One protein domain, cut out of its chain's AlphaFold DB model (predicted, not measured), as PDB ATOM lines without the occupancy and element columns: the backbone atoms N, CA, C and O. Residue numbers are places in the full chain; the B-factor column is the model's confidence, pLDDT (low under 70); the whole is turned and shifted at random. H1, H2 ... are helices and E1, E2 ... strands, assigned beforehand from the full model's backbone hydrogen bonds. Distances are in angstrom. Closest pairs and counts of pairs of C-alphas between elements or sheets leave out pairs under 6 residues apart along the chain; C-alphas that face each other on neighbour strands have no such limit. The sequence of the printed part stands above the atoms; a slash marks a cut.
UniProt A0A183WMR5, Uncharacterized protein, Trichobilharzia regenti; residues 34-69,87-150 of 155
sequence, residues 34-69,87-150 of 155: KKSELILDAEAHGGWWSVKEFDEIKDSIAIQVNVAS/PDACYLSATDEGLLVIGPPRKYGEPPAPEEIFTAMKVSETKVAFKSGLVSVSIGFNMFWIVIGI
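What this domain is: This is residues 34 to 69 and 87 to 150 of the 155 residues of an uncharacterized protein of Trichobilharzia regenti (UniProt A0A183WMR5). A strongly twisted sheet of four strands, E1, E4, E5 and E6, has a small two-stranded hairpin, E2 and E3, at one end of its strands, with E2 the strand that comes near the sheet. The one helix, H1, lies away from the sheet toward one end of the longest axis, and the long loop of residues 133 to 144 reaches toward the other. The printed part has 100 residues, with one named helix and six named strands in the order H1 E1 E2 E3 E4 E5 E6; the larger sheet has the order E1 - E4 - E5 - E6, all antiparallel. The class is mixed, helices and strands, with 40 residues in named elements, under half. The whole is compact, with a radius of gyration of the C-alphas of 14.3 A and spans of 45 by 32 by 25 A.

Where its parts are: H1, residues 34 to 44, begins at C-alpha 34 at (199.431, 215.933, 265.523) and is 15.6 A long. E1 is residues 59 to 62, with C-alpha 59 at (190.364, 211.847, 246.509). E2 is residues 90 to 94, 13.0 A, and E3 residues 100 to 102. E4, residues 117 to 122, is 16.1 A long and E5, residues 127 to 132, 16.7 A. E6, residues 145 to 149, is 12.6 A long and ends at C-alpha 149 at (190.801, 195.227, 251.350).

How they stand to each other: In the larger sheet E1 and E6 are the edge strands, and the strands' lines turn by 98 degrees from edge to edge. E1 and E4 are antiparallel at 129 degrees, with N 61 and O 118 2.8 A apart. E4, E5 and E6 form a meander, each strand the antiparallel neighbour of the one before. In the hairpin E4 and E5, N 119 and O 131 are 2.7 A apart; in the hairpin E5 and E6, N 130 and O 146 are 3.0 A apart. The hairpin E2 and E3 has N 93 and O 101 at 2.8 A. The closest C-alphas of E2 and E5 are those of Ala 94 and Ser 132, 6.4 A apart. Residues 64 to 65 pair with residues 90 to 91 of E2, antiparallel. H1 is not on the larger sheet; each of its O i to N i+4 pairs is within hydrogen-bond range.

The domain as a whole: The C-alphas farthest apart are those of Ser 36 and Ile 139, 46.0 A. Residues 70 to 86 are not printed, and C-alphas 69 and 87 are 9.5 A apart across the cut. The links H1 to E1, E3 to E4 and E5 to E6 are long. The mean pLDDT of the printed part is 74.8; 26 residues are under 70, among them residues 133 to 150.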
ATOM      1  N   LYS A  34     199.455 216.722 266.774       51.88
ATOM      2  CA  LYS A  34     199.431 215.933 265.523       51.88
ATOM      3  C   LYS A  34     199.797 216.779 264.303       51.88
ATOM      4  O   LYS A  34     200.419 216.295 263.367       51.88
ATOM      5  N   LYS A  35     199.448 218.068 264.347       57.84
ATOM      6  CA  LYS A  35     199.732 219.022 263.275       57.84
ATOM      7  C   LYS A  35     201.232 219.170 263.015       57.84
ATOM      8  O   LYS A  35     201.609 219.353 261.873       57.84
ATOM      9  N   SER A  36     202.078 219.084 264.044       65.00
ATOM     10  CA  SER A  36     203.526 219.268 263.880       65.00
ATOM     11  C   SER A  36     204.179 218.141 263.072       65.00
ATOM     12  O   SER A  36     204.888 218.431 262.117       65.00
ATOM     13  N   GLU A  37     203.870 216.876 263.377       70.69
ATOM     14  CA  GLU A  37     204.345 215.715 262.606       70.69
ATOM     15  C   GLU A  37     203.846 215.757 261.161       70.69
ATOM     16  O   GLU A  37     204.631 215.587 260.236       70.69
ATOM     17  N   LEU A  38     202.556 216.054 260.969       69.44
ATOM     18  CA  LEU A  38     201.954 216.169 259.639       69.44
ATOM     19  C   LEU A  38     202.561 217.314 258.823       69.44
ATOM     20  O   LEU A  38     202.665 217.194 257.611       69.44
ATOM     21  N   ILE A  39     202.959 218.417 259.466       73.00
ATOM     22  CA  ILE A  39     203.646 219.528 258.793       73.00
ATOM     23  C   ILE A  39     205.039 219.096 258.335       73.00
ATOM     24  O   ILE A  39     205.408 219.403 257.209       73.00
ATOM     25  N   LEU A  40     205.794 218.380 259.176       76.25
ATOM     26  CA  LEU A  40     207.127 217.894 258.808       76.25
ATOM     27  C   LEU A  40     207.065 216.877 257.663       76.25
ATOM     28  O   LEU A  40     207.908 216.915 256.772       76.25
ATOM     29  N   ASP A  41     206.066 215.997 257.690       77.25
ATOM     30  CA  ASP A  41     205.810 214.997 256.651       77.25
ATOM     31  C   ASP A  41     205.350 215.664 255.345       77.25
ATOM     32  O   ASP A  41     205.910 215.421 254.277       77.25
ATOM     33  N   ALA A  42     204.422 216.622 255.448       82.44
ATOM     34  CA  ALA A  42     204.006 217.460 254.330       82.44
ATOM     35  C   ALA A  42     205.187 218.201 253.704       82.44
ATOM     36  O   ALA A  42     205.322 218.209 252.487       82.44
ATOM     37  N   GLU A  43     206.065 218.804 254.498       79.75
ATOM     38  CA  GLU A  43     207.246 219.486 253.973       79.75
ATOM     39  C   GLU A  43     208.242 218.503 253.342       79.75
ATOM     40  O   GLU A  43     208.847 218.822 252.321       79.75
ATOM     41  N   ALA A  44     208.339 217.277 253.869       78.50
ATOM     42  CA  ALA A  44     209.191 216.226 253.322       78.50
ATOM     43  C   ALA A  44     208.732 215.675 251.971       78.50
ATOM     44  O   ALA A  44     209.572 215.262 251.174       78.50
ATOM     45  N   HIS A  45     207.430 215.690 251.700       80.94
ATOM     46  CA  HIS A  45     206.845 215.098 250.495       80.94
ATOM     47  C   HIS A  45     206.134 216.131 249.608       80.94
ATOM     48  O   HIS A  45     205.178 215.810 248.904       80.94
ATOM     49  N   GLY A  46     206.550 217.402 249.658       81.25
ATOM     50  CA  GLY A  46     206.050 218.433 248.740       81.25
ATOM     51  C   GLY A  46     204.562 218.767 248.915       81.25
ATOM     52  O   GLY A  46     203.852 219.028 247.946       81.25
ATOM     53  N   GLY A  47     204.075 218.742 250.153       82.56
ATOM     54  CA  GLY A  47     202.693 219.015 250.546       82.56
ATOM     55  C   GLY A  47     201.847 217.770 250.819       82.56
ATOM     56  O   GLY A  47     200.652 217.913 251.074       82.56
ATOM     57  N   TRP A  48     202.440 216.574 250.780       87.19
ATOM     58  CA  TRP A  48     201.758 215.295 250.994       87.19
ATOM     59  C   TRP A  48     202.064 214.722 252.370       87.19
ATOM     60  O   TRP A  48     203.204 214.740 252.808       87.19
ATOM     61  N   TRP A  49     201.062 214.189 253.057       87.12
ATOM     62  CA  TRP A  49     201.240 213.611 254.388       87.12
ATOM     63  C   TRP A  49     200.684 212.193 254.450       87.12
ATOM     64  O   TRP A  49     199.770 211.818 253.712       87.12
ATOM     65  N   SER A  50     201.229 211.410 255.370       83.69
ATOM     66  CA  SER A  50     200.756 210.075 255.694       83.69
ATOM     67  C   SER A  50     199.405 210.125 256.412       83.69
ATOM     68  O   SER A  50     199.182 210.872 257.369       83.69
ATOM     69  N   VAL A  51     198.479 209.300 255.934       85.12
ATOM     70  CA  VAL A  51     197.136 209.165 256.497       85.12
ATOM     71  C   VAL A  51     197.152 208.139 257.631       85.12
ATOM     72  O   VAL A  51     197.654 207.028 257.456       85.12
ATOM     73  N   LYS A  52     196.579 208.492 258.792       82.44
ATOM     74  CA  LYS A  52     196.493 207.596 259.967       82.44
ATOM     75  C   LYS A  52     195.127 206.913 260.091       82.44
ATOM     76  O   LYS A  52     195.042 205.821 260.654       82.44
ATOM     77  N   GLU A  53     194.068 207.530 259.570       82.75
ATOM     78  CA  GLU A  53     192.694 207.033 259.677       82.75
ATOM     79  C   GLU A  53     192.089 206.717 258.307       82.75
ATOM     80  O   GLU A  53     192.274 207.434 257.330       82.75
ATOM     81  N   PHE A  54     191.300 205.645 258.232       79.81
ATOM     82  CA  PHE A  54     190.708 205.196 256.970       79.81
ATOM     83  C   PHE A  54     189.743 206.221 256.350       79.81
ATOM     84  O   PHE A  54     189.592 206.283 255.132       79.81
ATOM     85  N   ASP A  55     189.094 207.048 257.169       82.06
ATOM     86  CA  ASP A  55     188.140 208.046 256.683       82.06
ATOM     87  C   ASP A  55     188.791 209.247 255.988       82.06
ATOM     88  O   ASP A  55     188.101 209.959 255.244       82.06
ATOM     89  N   GLU A  56     190.093 209.442 256.179       82.00
ATOM     90  CA  GLU A  56     190.902 210.450 255.490       82.00
ATOM     91  C   GLU A  56     191.342 209.979 254.092       82.00
ATOM     92  O   GLU A  56     191.715 210.801 253.259       82.00
ATOM     93  N   ILE A  57     191.248 208.674 253.797       81.31
ATOM     94  CA  ILE A  57     191.617 208.076 252.506       81.31
ATOM     95  C   ILE A  57     190.536 208.406 251.464       81.31
ATOM     96  O   ILE A  57     189.610 207.625 251.223       81.31
ATOM     97  N   LYS A  58     190.619 209.597 250.863       83.00
ATOM     98  CA  LYS A  58     189.697 210.084 249.826       83.00
ATOM     99  C   LYS A  58     190.429 210.950 248.807       83.00
ATOM    100  O   LYS A  58     191.407 211.608 249.136       83.00
ATOM    101  N   ASP A  59     189.887 210.990 247.594       85.75
ATOM    102  CA  ASP A  59     190.364 211.847 246.509       85.75
ATOM    103  C   ASP A  59     191.811 211.509 246.109       85.75
ATOM    104  O   ASP A  59     192.085 210.361 245.771       85.75
ATOM    105  N   SER A  60     192.727 212.475 246.084       87.94
ATOM    106  CA  SER A  60     194.091 212.292 245.579       87.94
ATOM    107  C   SER A  60     194.999 211.608 246.598       87.94
ATOM    108  O   SER A  60     195.192 212.116 247.698       87.94
ATOM    109  N   ILE A  61     195.590 210.477 246.212       89.06
ATOM    110  CA  ILE A  61     196.474 209.666 247.054       89.06
ATOM    111  C   ILE A  61     197.701 209.242 246.254       89.06
ATOM    112  O   ILE A  61     197.581 208.816 245.108       89.06
ATOM    113  N   ALA A  62     198.868 209.311 246.884       87.25
ATOM    114  CA  ALA A  62     200.099 208.705 246.398       87.25
ATOM    115  C   ALA A  62     200.453 207.505 247.287       87.25
ATOM    116  O   ALA A  62     200.246 207.540 248.502       87.25
ATOM    117  N   ILE A  63     200.968 206.434 246.683       88.38
ATOM    118  CA  ILE A  63     201.378 205.224 247.406       88.38
ATOM    119  C   ILE A  63     202.900 205.188 247.422       88.38
ATOM    120  O   ILE A  63     203.524 204.982 246.383       88.38
ATOM    121  N   GLN A  64     203.488 205.394 248.599       86.94
ATOM    122  CA  GLN A  64     204.926 205.263 248.799       86.94
ATOM    123  C   GLN A  64     205.285 203.787 248.998       86.94
ATOM    124  O   GLN A  64     204.700 203.097 249.835       86.94
ATOM    125  N   VAL A  65     206.262 203.306 248.238       85.19
ATOM    126  CA  VAL A  65     206.817 201.961 248.362       85.19
ATOM    127  C   VAL A  65     208.208 202.093 248.961       85.19
ATOM    128  O   VAL A  65     209.113 202.642 248.338       85.19
ATOM    129  N   ASN A  66     208.387 201.580 250.178       76.25
ATOM    130  CA  ASN A  66     209.714 201.465 250.760       76.25
ATOM    131  C   ASN A  66     210.419 200.278 250.097       76.25
ATOM    132  O   ASN A  66     210.150 199.115 250.411       76.25
ATOM    133  N   VAL A  67     211.269 200.578 249.120       69.56
ATOM    134  CA  VAL A  67     212.193 199.591 248.582       69.56
ATOM    135  C   VAL A  67     213.291 199.454 249.619       69.56
ATOM    136  O   VAL A  67     214.016 200.409 249.877       69.56
ATOM    137  N   ALA A  68     213.410 198.267 250.214       60.78
ATOM    138  CA  ALA A  68     214.558 197.922 251.034       60.78
ATOM    139  C   ALA A  68     215.794 197.890 250.126       60.78
ATOM    140  O   ALA A  68     216.214 196.835 249.654       60.78
ATOM    141  N   SER A  69     216.348 199.059 249.818       54.19
ATOM    142  CA  SER A  69     217.648 199.190 249.194       54.19
ATOM    143  C   SER A  69     218.657 198.617 250.179       54.19
ATOM    144  O   SER A  69     219.071 199.252 251.147       54.19
ATOM    145  N   PRO A  87     215.449 208.878 253.550       62.22
ATOM    146  CA  PRO A  87     215.469 207.744 252.647       62.22
ATOM    147  C   PRO A  87     214.732 208.127 251.368       62.22
ATOM    148  O   PRO A  87     213.673 208.760 251.417       62.22
ATOM    149  N   ASP A  88     215.315 207.740 250.243       71.56
ATOM    150  CA  ASP A  88     214.744 207.958 248.927       71.56
ATOM    151  C   ASP A  88     213.300 207.432 248.885       71.56
ATOM    152  O   ASP A  88     213.030 206.243 249.086       71.56
ATOM    153  N   ALA A  89     212.344 208.334 248.656       78.31
ATOM    154  CA  ALA A  89     210.934 207.985 248.608       78.31
ATOM    155  C   ALA A  89     210.577 207.535 247.189       78.31
ATOM    156  O   ALA A  89     210.514 208.353 246.276       78.31
ATOM    157  N   CYS A  90     210.324 206.243 246.994       85.75
ATOM    158  CA  CYS A  90     209.798 205.743 245.726       85.75
ATOM    159  C   CYS A  90     208.266 205.709 245.775       85.75
ATOM    160  O   CYS A  90     207.685 205.223 246.749       85.75
ATOM    161  N   TYR A  91     207.602 206.182 244.721       87.94
ATOM    162  CA  TYR A  91     206.142 206.141 244.603       87.94
ATOM    163  C   TYR A  91     205.701 205.158 243.529       87.94
ATOM    164  O   TYR A  91     206.431 204.867 242.586       87.94
ATOM    165  N   LEU A  92     204.493 204.628 243.670       88.56
ATOM    166  CA  LEU A  92     203.874 203.819 242.631       88.56
ATOM    167  C   LEU A  92     203.450 204.727 241.470       88.56
ATOM    168  O   LEU A  92     202.722 205.682 241.700       88.56
ATOM    169  N   SER A  93     203.874 204.427 240.245       86.56
ATOM    170  CA  SER A  93     203.502 205.136 239.019       86.56
ATOM    171  C   SER A  93     202.673 204.236 238.107       86.56
ATOM    172  O   SER A  93     202.917 203.029 238.008       86.56
ATOM    173  N   ALA A  94     201.680 204.818 237.440       84.19
ATOM    174  CA  ALA A  94     200.929 204.147 236.392       84.19
ATOM    175  C   ALA A  94     201.535 204.450 235.020       84.19
ATOM    176  O   ALA A  94     201.660 205.606 234.631       84.19
ATOM    177  N   THR A  95     201.857 203.398 234.276       81.75
ATOM    178  CA  THR A  95     202.286 203.499 232.876       81.75
ATOM    179  C   THR A  95     201.082 203.631 231.944       81.75
ATOM    180  O   THR A  95     199.963 203.221 232.270       81.75
ATOM    181  N   ASP A  96     201.318 204.184 230.761       78.19
ATOM    182  CA  ASP A  96     200.366 204.263 229.650       78.19
ATOM    183  C   ASP A  96     199.907 202.881 229.149       78.19
ATOM    184  O   ASP A  96     198.770 202.729 228.705       78.19
ATOM    185  N   GLU A  97     200.746 201.857 229.309       77.94
ATOM    186  CA  GLU A  97     200.415 200.452 229.036       77.94
ATOM    187  C   GLU A  97     199.413 199.847 230.042       77.94
ATOM    188  O   GLU A  97     198.953 198.716 229.871       77.94
ATOM    189  N   GLY A  98     199.043 200.583 231.095       71.25
ATOM    190  CA  GLY A  98     198.133 200.118 232.143       71.25
ATOM    191  C   GLY A  98     198.804 199.238 233.203       71.25
ATOM    192  O   GLY A  98     198.110 198.617 234.010       71.25
ATOM    193  N   LEU A  99     200.139 199.188 233.223       77.12
ATOM    194  CA  LEU A  99     200.930 198.525 234.259       77.12
ATOM    195  C   LEU A  99     201.296 199.504 235.380       77.12
ATOM    196  O   LEU A  99     201.406 200.712 235.160       77.12
ATOM    197  N   LEU A 100     201.525 198.970 236.579       83.06
ATOM    198  CA  LEU A 100     202.039 199.731 237.716       83.06
ATOM    199  C   LEU A 100     203.521 199.438 237.907       83.06
ATOM    200  O   LEU A 100     203.921 198.280 238.005       83.06
ATOM    201  N   VAL A 101     204.318 200.495 237.987       87.12
ATOM    202  CA  VAL A 101     205.766 200.429 238.183       87.12
ATOM    203  C   VAL A 101     206.156 201.278 239.383       87.12
ATOM    204  O   VAL A 101     205.457 202.220 239.743       87.12
ATOM    205  N   ILE A 102     207.268 200.950 240.030       88.19
ATOM    206  CA  ILE A 102     207.834 201.822 241.058       88.19
ATOM    207  C   ILE A 102     208.594 202.931 240.330       88.19
ATOM    208  O   ILE A 102     209.486 202.651 239.528       88.19
ATOM    209  N   GLY A 103     208.192 204.175 240.573       84.38
ATOM    210  CA  GLY A 103     208.831 205.368 240.044       84.38
ATOM    211  C   GLY A 103     210.249 205.559 240.591       84.38
ATOM    212  O   GLY A 103     210.668 204.869 241.527       84.38
ATOM    213  N   PRO A 104     211.010 206.492 240.003       84.06
ATOM    214  CA  PRO A 104     212.345 206.807 240.480       84.06
ATOM    215  C   PRO A 104     212.313 207.313 241.934       84.06
ATOM    216  O   PRO A 104     211.309 207.887 242.370       84.06
ATOM    217  N   PRO A 105     213.417 207.140 242.676       84.56
ATOM    218  CA  PRO A 105     213.553 207.706 244.011       84.56
ATOM    219  C   PRO A 105     213.402 209.232 243.971       84.56
ATOM    220  O   PRO A 105     214.076 209.914 243.192       84.56
ATOM    221  N   ARG A 106     212.506 209.769 244.803       82.44
ATOM    222  CA  ARG A 106     212.275 211.210 244.958       82.44
ATOM    223  C   ARG A 106     213.114 211.786 246.085       82.44
ATOM    224  O   ARG A 106     213.357 211.130 247.099       82.44
ATOM    225  N   LYS A 107     213.507 213.049 245.907       80.62
ATOM    226  CA  LYS A 107     214.240 213.822 246.913       80.62
ATOM    227  C   LYS A 107     213.286 214.433 247.937       80.62
ATOM    228  O   LYS A 107     212.091 214.586 247.694       80.62
ATOM    229  N   TYR A 108     213.851 214.855 249.065       81.00
ATOM    230  CA  TYR A 108     213.128 215.611 250.084       81.00
ATOM    231  C   TYR A 108     212.468 216.871 249.499       81.00
ATOM    232  O   TYR A 108     213.113 217.655 248.801       81.00
ATOM    233  N   GLY A 109     211.193 217.068 249.823       81.88
ATOM    234  CA  GLY A 109     210.380 218.213 249.419       81.88
ATOM    235  C   GLY A 109     209.802 218.131 248.009       81.88
ATOM    236  O   GLY A 109     209.076 219.039 247.605       81.88
ATOM    237  N   GLU A 110     210.090 217.069 247.254       82.81
ATOM    238  CA  GLU A 110     209.530 216.886 245.918       82.81
ATOM    239  C   GLU A 110     208.136 216.240 246.004       82.81
ATOM    240  O   GLU A 110     207.979 215.210 246.666       82.81
ATOM    241  N   PRO A 111     207.107 216.821 245.360       85.88
ATOM    242  CA  PRO A 111     205.796 216.194 245.301       85.88
ATOM    243  C   PRO A 111     205.812 214.970 244.363       85.88
ATOM    244  O   PRO A 111     206.597 214.935 243.410       85.88
ATOM    245  N   PRO A 112     204.904 213.998 244.563       87.50
ATOM    246  CA  PRO A 112     204.680 212.917 243.612       87.50
ATOM    247  C   PRO A 112     204.295 213.478 242.240       87.50
ATOM    248  O   PRO A 112     203.563 214.470 242.123       87.50
ATOM    249  N   ALA A 113     204.780 212.830 241.184       86.12
ATOM    250  CA  ALA A 113     204.427 213.193 239.821       86.12
ATOM    251  C   ALA A 113     202.944 212.909 239.531       86.12
ATOM    252  O   ALA A 113     202.337 212.049 240.166       86.12
ATOM    253  N   PRO A 114     202.348 213.566 238.520       84.94
ATOM    254  CA  PRO A 114     200.957 213.320 238.134       84.94
ATOM    255  C   PRO A 114     200.624 211.847 237.849       84.94
ATOM    256  O   PRO A 114     199.513 211.409 238.129       84.94
ATOM    257  N   GLU A 115     201.587 211.087 237.327       84.19
ATOM    258  CA  GLU A 115     201.466 209.649 237.033       84.19
ATOM    259  C   GLU A 115     201.509 208.768 238.294       84.19
ATOM    260  O   GLU A 115     201.036 207.632 238.282       84.19
ATOM    261  N   GLU A 116     202.036 209.309 239.394       86.38
ATOM    262  CA  GLU A 116     202.129 208.664 240.708       86.38
ATOM    263  C   GLU A 116     200.919 208.988 241.606       86.38
ATOM    264  O   GLU A 116     200.779 208.458 242.712       86.38
ATOM    265  N   ILE A 117     200.025 209.865 241.132       87.62
ATOM    266  CA  ILE A 117     198.819 210.280 241.846       87.62
ATOM    267  C   ILE A 117     197.627 209.432 241.392       87.62
ATOM    268  O   ILE A 117     197.202 209.438 240.233       87.62
ATOM    269  N   PHE A 118     197.013 208.763 242.360       87.00
ATOM    270  CA  PHE A 118     195.790 207.992 242.198       87.00
ATOM    271  C   PHE A 118     194.602 208.725 242.809       87.00
ATOM    272  O   PHE A 118     194.731 209.564 243.695       87.00
ATOM    273  N   THR A 119     193.407 208.379 242.347       86.12
ATOM    274  CA  THR A 119     192.144 208.759 242.969       86.12
ATOM    275  C   THR A 119     191.615 207.589 243.786       86.12
ATOM    276  O   THR A 119     191.271 206.546 243.231       86.12
ATOM    277  N   ALA A 120     191.535 207.760 245.099       85.69
ATOM    278  CA  ALA A 120     190.949 206.807 246.018       85.69
ATOM    279  C   ALA A 120     189.449 207.052 246.191       85.69
ATOM    280  O   ALA A 120     188.986 208.160 246.468       85.69
ATOM    281  N   MET A 121     188.682 205.978 246.063       81.44
ATOM    282  CA  MET A 121     187.244 205.950 246.265       81.44
ATOM    283  C   MET A 121     186.924 204.930 247.349       81.44
ATOM    284  O   MET A 121     187.179 203.735 247.195       81.44
ATOM    285  N   LYS A 122     186.339 205.402 248.452       83.00
ATOM    286  CA  LYS A 122     185.818 204.530 249.507       83.00
ATOM    287  C   LYS A 122     184.659 203.705 248.937       83.00
ATOM    288  O   LYS A 122     183.634 204.264 248.556       83.00
ATOM    289  N   VAL A 123     184.835 202.386 248.867       81.38
ATOM    290  CA  VAL A 123     183.811 201.440 248.386       81.38
ATOM    291  C   VAL A 123     182.992 200.902 249.559       81.38
ATOM    292  O   VAL A 123     181.786 200.712 249.445       81.38
ATOM    293  N   SER A 124     183.639 200.679 250.704       82.31
ATOM    294  CA  SER A 124     182.999 200.299 251.968       82.31
ATOM    295  C   SER A 124     183.797 200.848 253.154       82.31
ATOM    296  O   SER A 124     184.755 201.592 252.974       82.31
ATOM    297  N   GLU A 125     183.434 200.481 254.383       80.12
ATOM    298  CA  GLU A 125     184.199 200.823 255.594       80.12
ATOM    299  C   GLU A 125     185.584 200.158 255.669       80.12
ATOM    300  O   GLU A 125     186.420 200.589 256.451       80.12
ATOM    301  N   THR A 126     185.842 199.135 254.848       80.75
ATOM    302  CA  THR A 126     187.095 198.354 254.852       80.75
ATOM    303  C   THR A 126     187.729 198.200 253.469       80.75
ATOM    304  O   THR A 126     188.786 197.582 253.327       80.75
ATOM    305  N   LYS A 127     187.088 198.735 252.421       82.56
ATOM    306  CA  LYS A 127     187.553 198.631 251.035       82.56
ATOM    307  C   LYS A 127     187.689 200.004 250.402       82.56
ATOM    308  O   LYS A 127     186.745 200.798 250.404       82.56
ATOM    309  N   VAL A 128     188.841 200.221 249.779       82.56
ATOM    310  CA  VAL A 128     189.122 201.384 248.935       82.56
ATOM    311  C   VAL A 128     189.480 200.887 247.548       82.56
ATOM    312  O   VAL A 128     190.196 199.897 247.388       82.56
ATOM    313  N   ALA A 129     188.941 201.567 246.546       82.25
ATOM    314  CA  ALA A 129     189.338 201.404 245.164       82.25
ATOM    315  C   ALA A 129     190.262 202.554 244.770       82.25
ATOM    316  O   ALA A 129     189.947 203.713 245.033       82.25
ATOM    317  N   PHE A 130     191.366 202.234 244.106       84.00
ATOM    318  CA  PHE A 130     192.272 203.224 243.535       84.00
ATOM    319  C   PHE A 130     192.099 203.265 242.019       84.00
ATOM    320  O   PHE A 130     192.004 202.220 241.369       84.00
ATOM    321  N   LYS A 131     192.057 204.476 241.464       81.75
ATOM    322  CA  LYS A 131     191.996 204.748 240.028       81.75
ATOM    323  C   LYS A 131     193.188 205.608 239.623       81.75
ATOM    324  O   LYS A 131     193.403 206.653 240.224       81.75
ATOM    325  N   SER A 132     193.934 205.206 238.600       78.31
ATOM    326  CA  SER A 132     195.001 206.049 238.042       78.31
ATOM    327  C   SER A 132     194.425 207.278 237.321       78.31
ATOM    328  O   SER A 132     193.382 207.193 236.662       78.31
ATOM    329  N   GLY A 133     195.091 208.427 237.473       62.66
ATOM    330  CA  GLY A 133     194.716 209.714 236.881       62.66
ATOM    331  C   GLY A 133     194.985 209.847 235.377       62.66
ATOM    332  O   GLY A 133     194.586 210.852 234.789       62.66
ATOM    333  N   LEU A 134     195.604 208.848 234.734       56.50
ATOM    334  CA  LEU A 134     195.806 208.815 233.283       56.50
ATOM    335  C   LEU A 134     194.470 208.600 232.550       56.50
ATOM    336  O   LEU A 134     194.101 207.499 232.152       56.50
ATOM    337  N   VAL A 135     193.713 209.686 232.389       46.56
ATOM    338  CA  VAL A 135     192.518 209.758 231.544       46.56
ATOM    339  C   VAL A 135     192.702 210.895 230.552       46.56
ATOM    340  O   VAL A 135     192.301 212.032 230.779       46.56
ATOM    341  N   SER A 136     193.331 210.553 229.437       38.62
ATOM    342  CA  SER A 136     193.143 211.115 228.097       38.62
ATOM    343  C   SER A 136     193.925 210.156 227.209       38.62
ATOM    344  O   SER A 136     195.141 210.197 227.209       38.62
ATOM    345  N   VAL A 137     193.300 209.128 226.650       33.19
ATOM    346  CA  VAL A 137     192.935 209.155 225.233       33.19
ATOM    347  C   VAL A 137     191.680 208.305 225.034       33.19
ATOM    348  O   VAL A 137     191.567 207.168 225.488       33.19
ATOM    349  N   SER A 138     190.707 208.898 224.348       38.66
ATOM    350  CA  SER A 138     189.617 208.192 223.693       38.66
ATOM    351  C   SER A 138     190.193 207.050 222.858       38.66
ATOM    352  O   SER A 138     190.869 207.344 221.887       38.66
ATOM    353  N   ILE A 139     189.964 205.798 223.262       36.75
ATOM    354  CA  ILE A 139     189.815 204.552 222.478       36.75
ATOM    355  C   ILE A 139     190.165 203.387 223.425       36.75
ATOM    356  O   ILE A 139     191.313 203.213 223.805       36.75
ATOM    357  N   GLY A 140     189.161 202.578 223.780       39.47
ATOM    358  CA  GLY A 140     189.360 201.198 224.245       39.47
ATOM    359  C   GLY A 140     189.777 200.999 225.707       39.47
ATOM    360  O   GLY A 140     190.953 200.959 226.023       39.47
ATOM    361  N   PHE A 141     188.782 200.800 226.577       41.84
ATOM    362  CA  PHE A 141     188.820 199.995 227.810       41.84
ATOM    363  C   PHE A 141     190.199 199.517 228.313       41.84
ATOM    364  O   PHE A 141     190.590 198.383 228.066       41.84
ATOM    365  N   ASN A 142     190.865 200.321 229.141       41.12
ATOM    366  CA  ASN A 142     191.791 199.798 230.147       41.12
ATOM    367  C   ASN A 142     191.754 200.687 231.394       41.12
ATOM    368  O   ASN A 142     192.676 201.426 231.715       41.12
ATOM    369  N   MET A 143     190.612 200.665 232.087       48.47
ATOM    370  CA  MET A 143     190.489 201.298 233.398       48.47
ATOM    371  C   MET A 143     190.837 200.251 234.452       48.47
ATOM    372  O   MET A 143     190.016 199.387 234.760       48.47
ATOM    373  N   PHE A 144     192.066 200.302 234.964       49.09
ATOM    374  CA  PHE A 144     192.514 199.407 236.026       49.09
ATOM    375  C   PHE A 144     191.943 199.888 237.364       49.09
ATOM    376  O   PHE A 144     192.194 201.015 237.795       49.09
ATOM    377  N   TRP A 145     191.140 199.037 238.003       52.81
ATOM    378  CA  TRP A 145     190.646 199.248 239.361       52.81
ATOM    379  C   TRP A 145     191.363 198.267 240.268       52.81
ATOM    380  O   TRP A 145     191.214 197.056 240.107       52.81
ATOM    381  N   ILE A 146     192.110 198.776 241.240       59.12
ATOM    382  CA  ILE A 146     192.660 197.933 242.296       59.12
ATOM    383  C   ILE A 146     191.799 198.139 243.529       59.12
ATOM    384  O   ILE A 146     191.727 199.241 244.074       59.12
ATOM    385  N   VAL A 147     191.116 197.071 243.941       57.66
ATOM    386  CA  VAL A 147     190.364 197.028 245.195       57.66
ATOM    387  C   VAL A 147     191.274 196.417 246.246       57.66
ATOM    388  O   VAL A 147     191.536 195.216 246.217       57.66
ATOM    389  N   ILE A 148     191.740 197.240 247.178       62.81
ATOM    390  CA  ILE A 148     192.522 196.770 248.321       62.81
ATOM    391  C   ILE A 148     191.570 196.660 249.512       62.81
ATOM    392  O   ILE A 148     190.909 197.627 249.899       62.81
ATOM    393  N   GLY A 149     191.458 195.453 250.067       48.44
ATOM    394  CA  GLY A 149     190.801 195.227 251.350       48.44
ATOM    395  C   GLY A 149     191.799 195.483 252.470       48.44
ATOM    396  O   GLY A 149     192.780 194.755 252.586       48.44
ATOM    397  N   ILE A 150     191.558 196.504 253.288       58.47
ATOM    398  CA  ILE A 150     192.395 196.789 254.452       58.47
ATOM    399  C   ILE A 150     191.783 196.029 255.629       58.47
ATOM    400  O   ILE A 150     190.758 196.436 256.177       58.47
TER     401      ILE A 150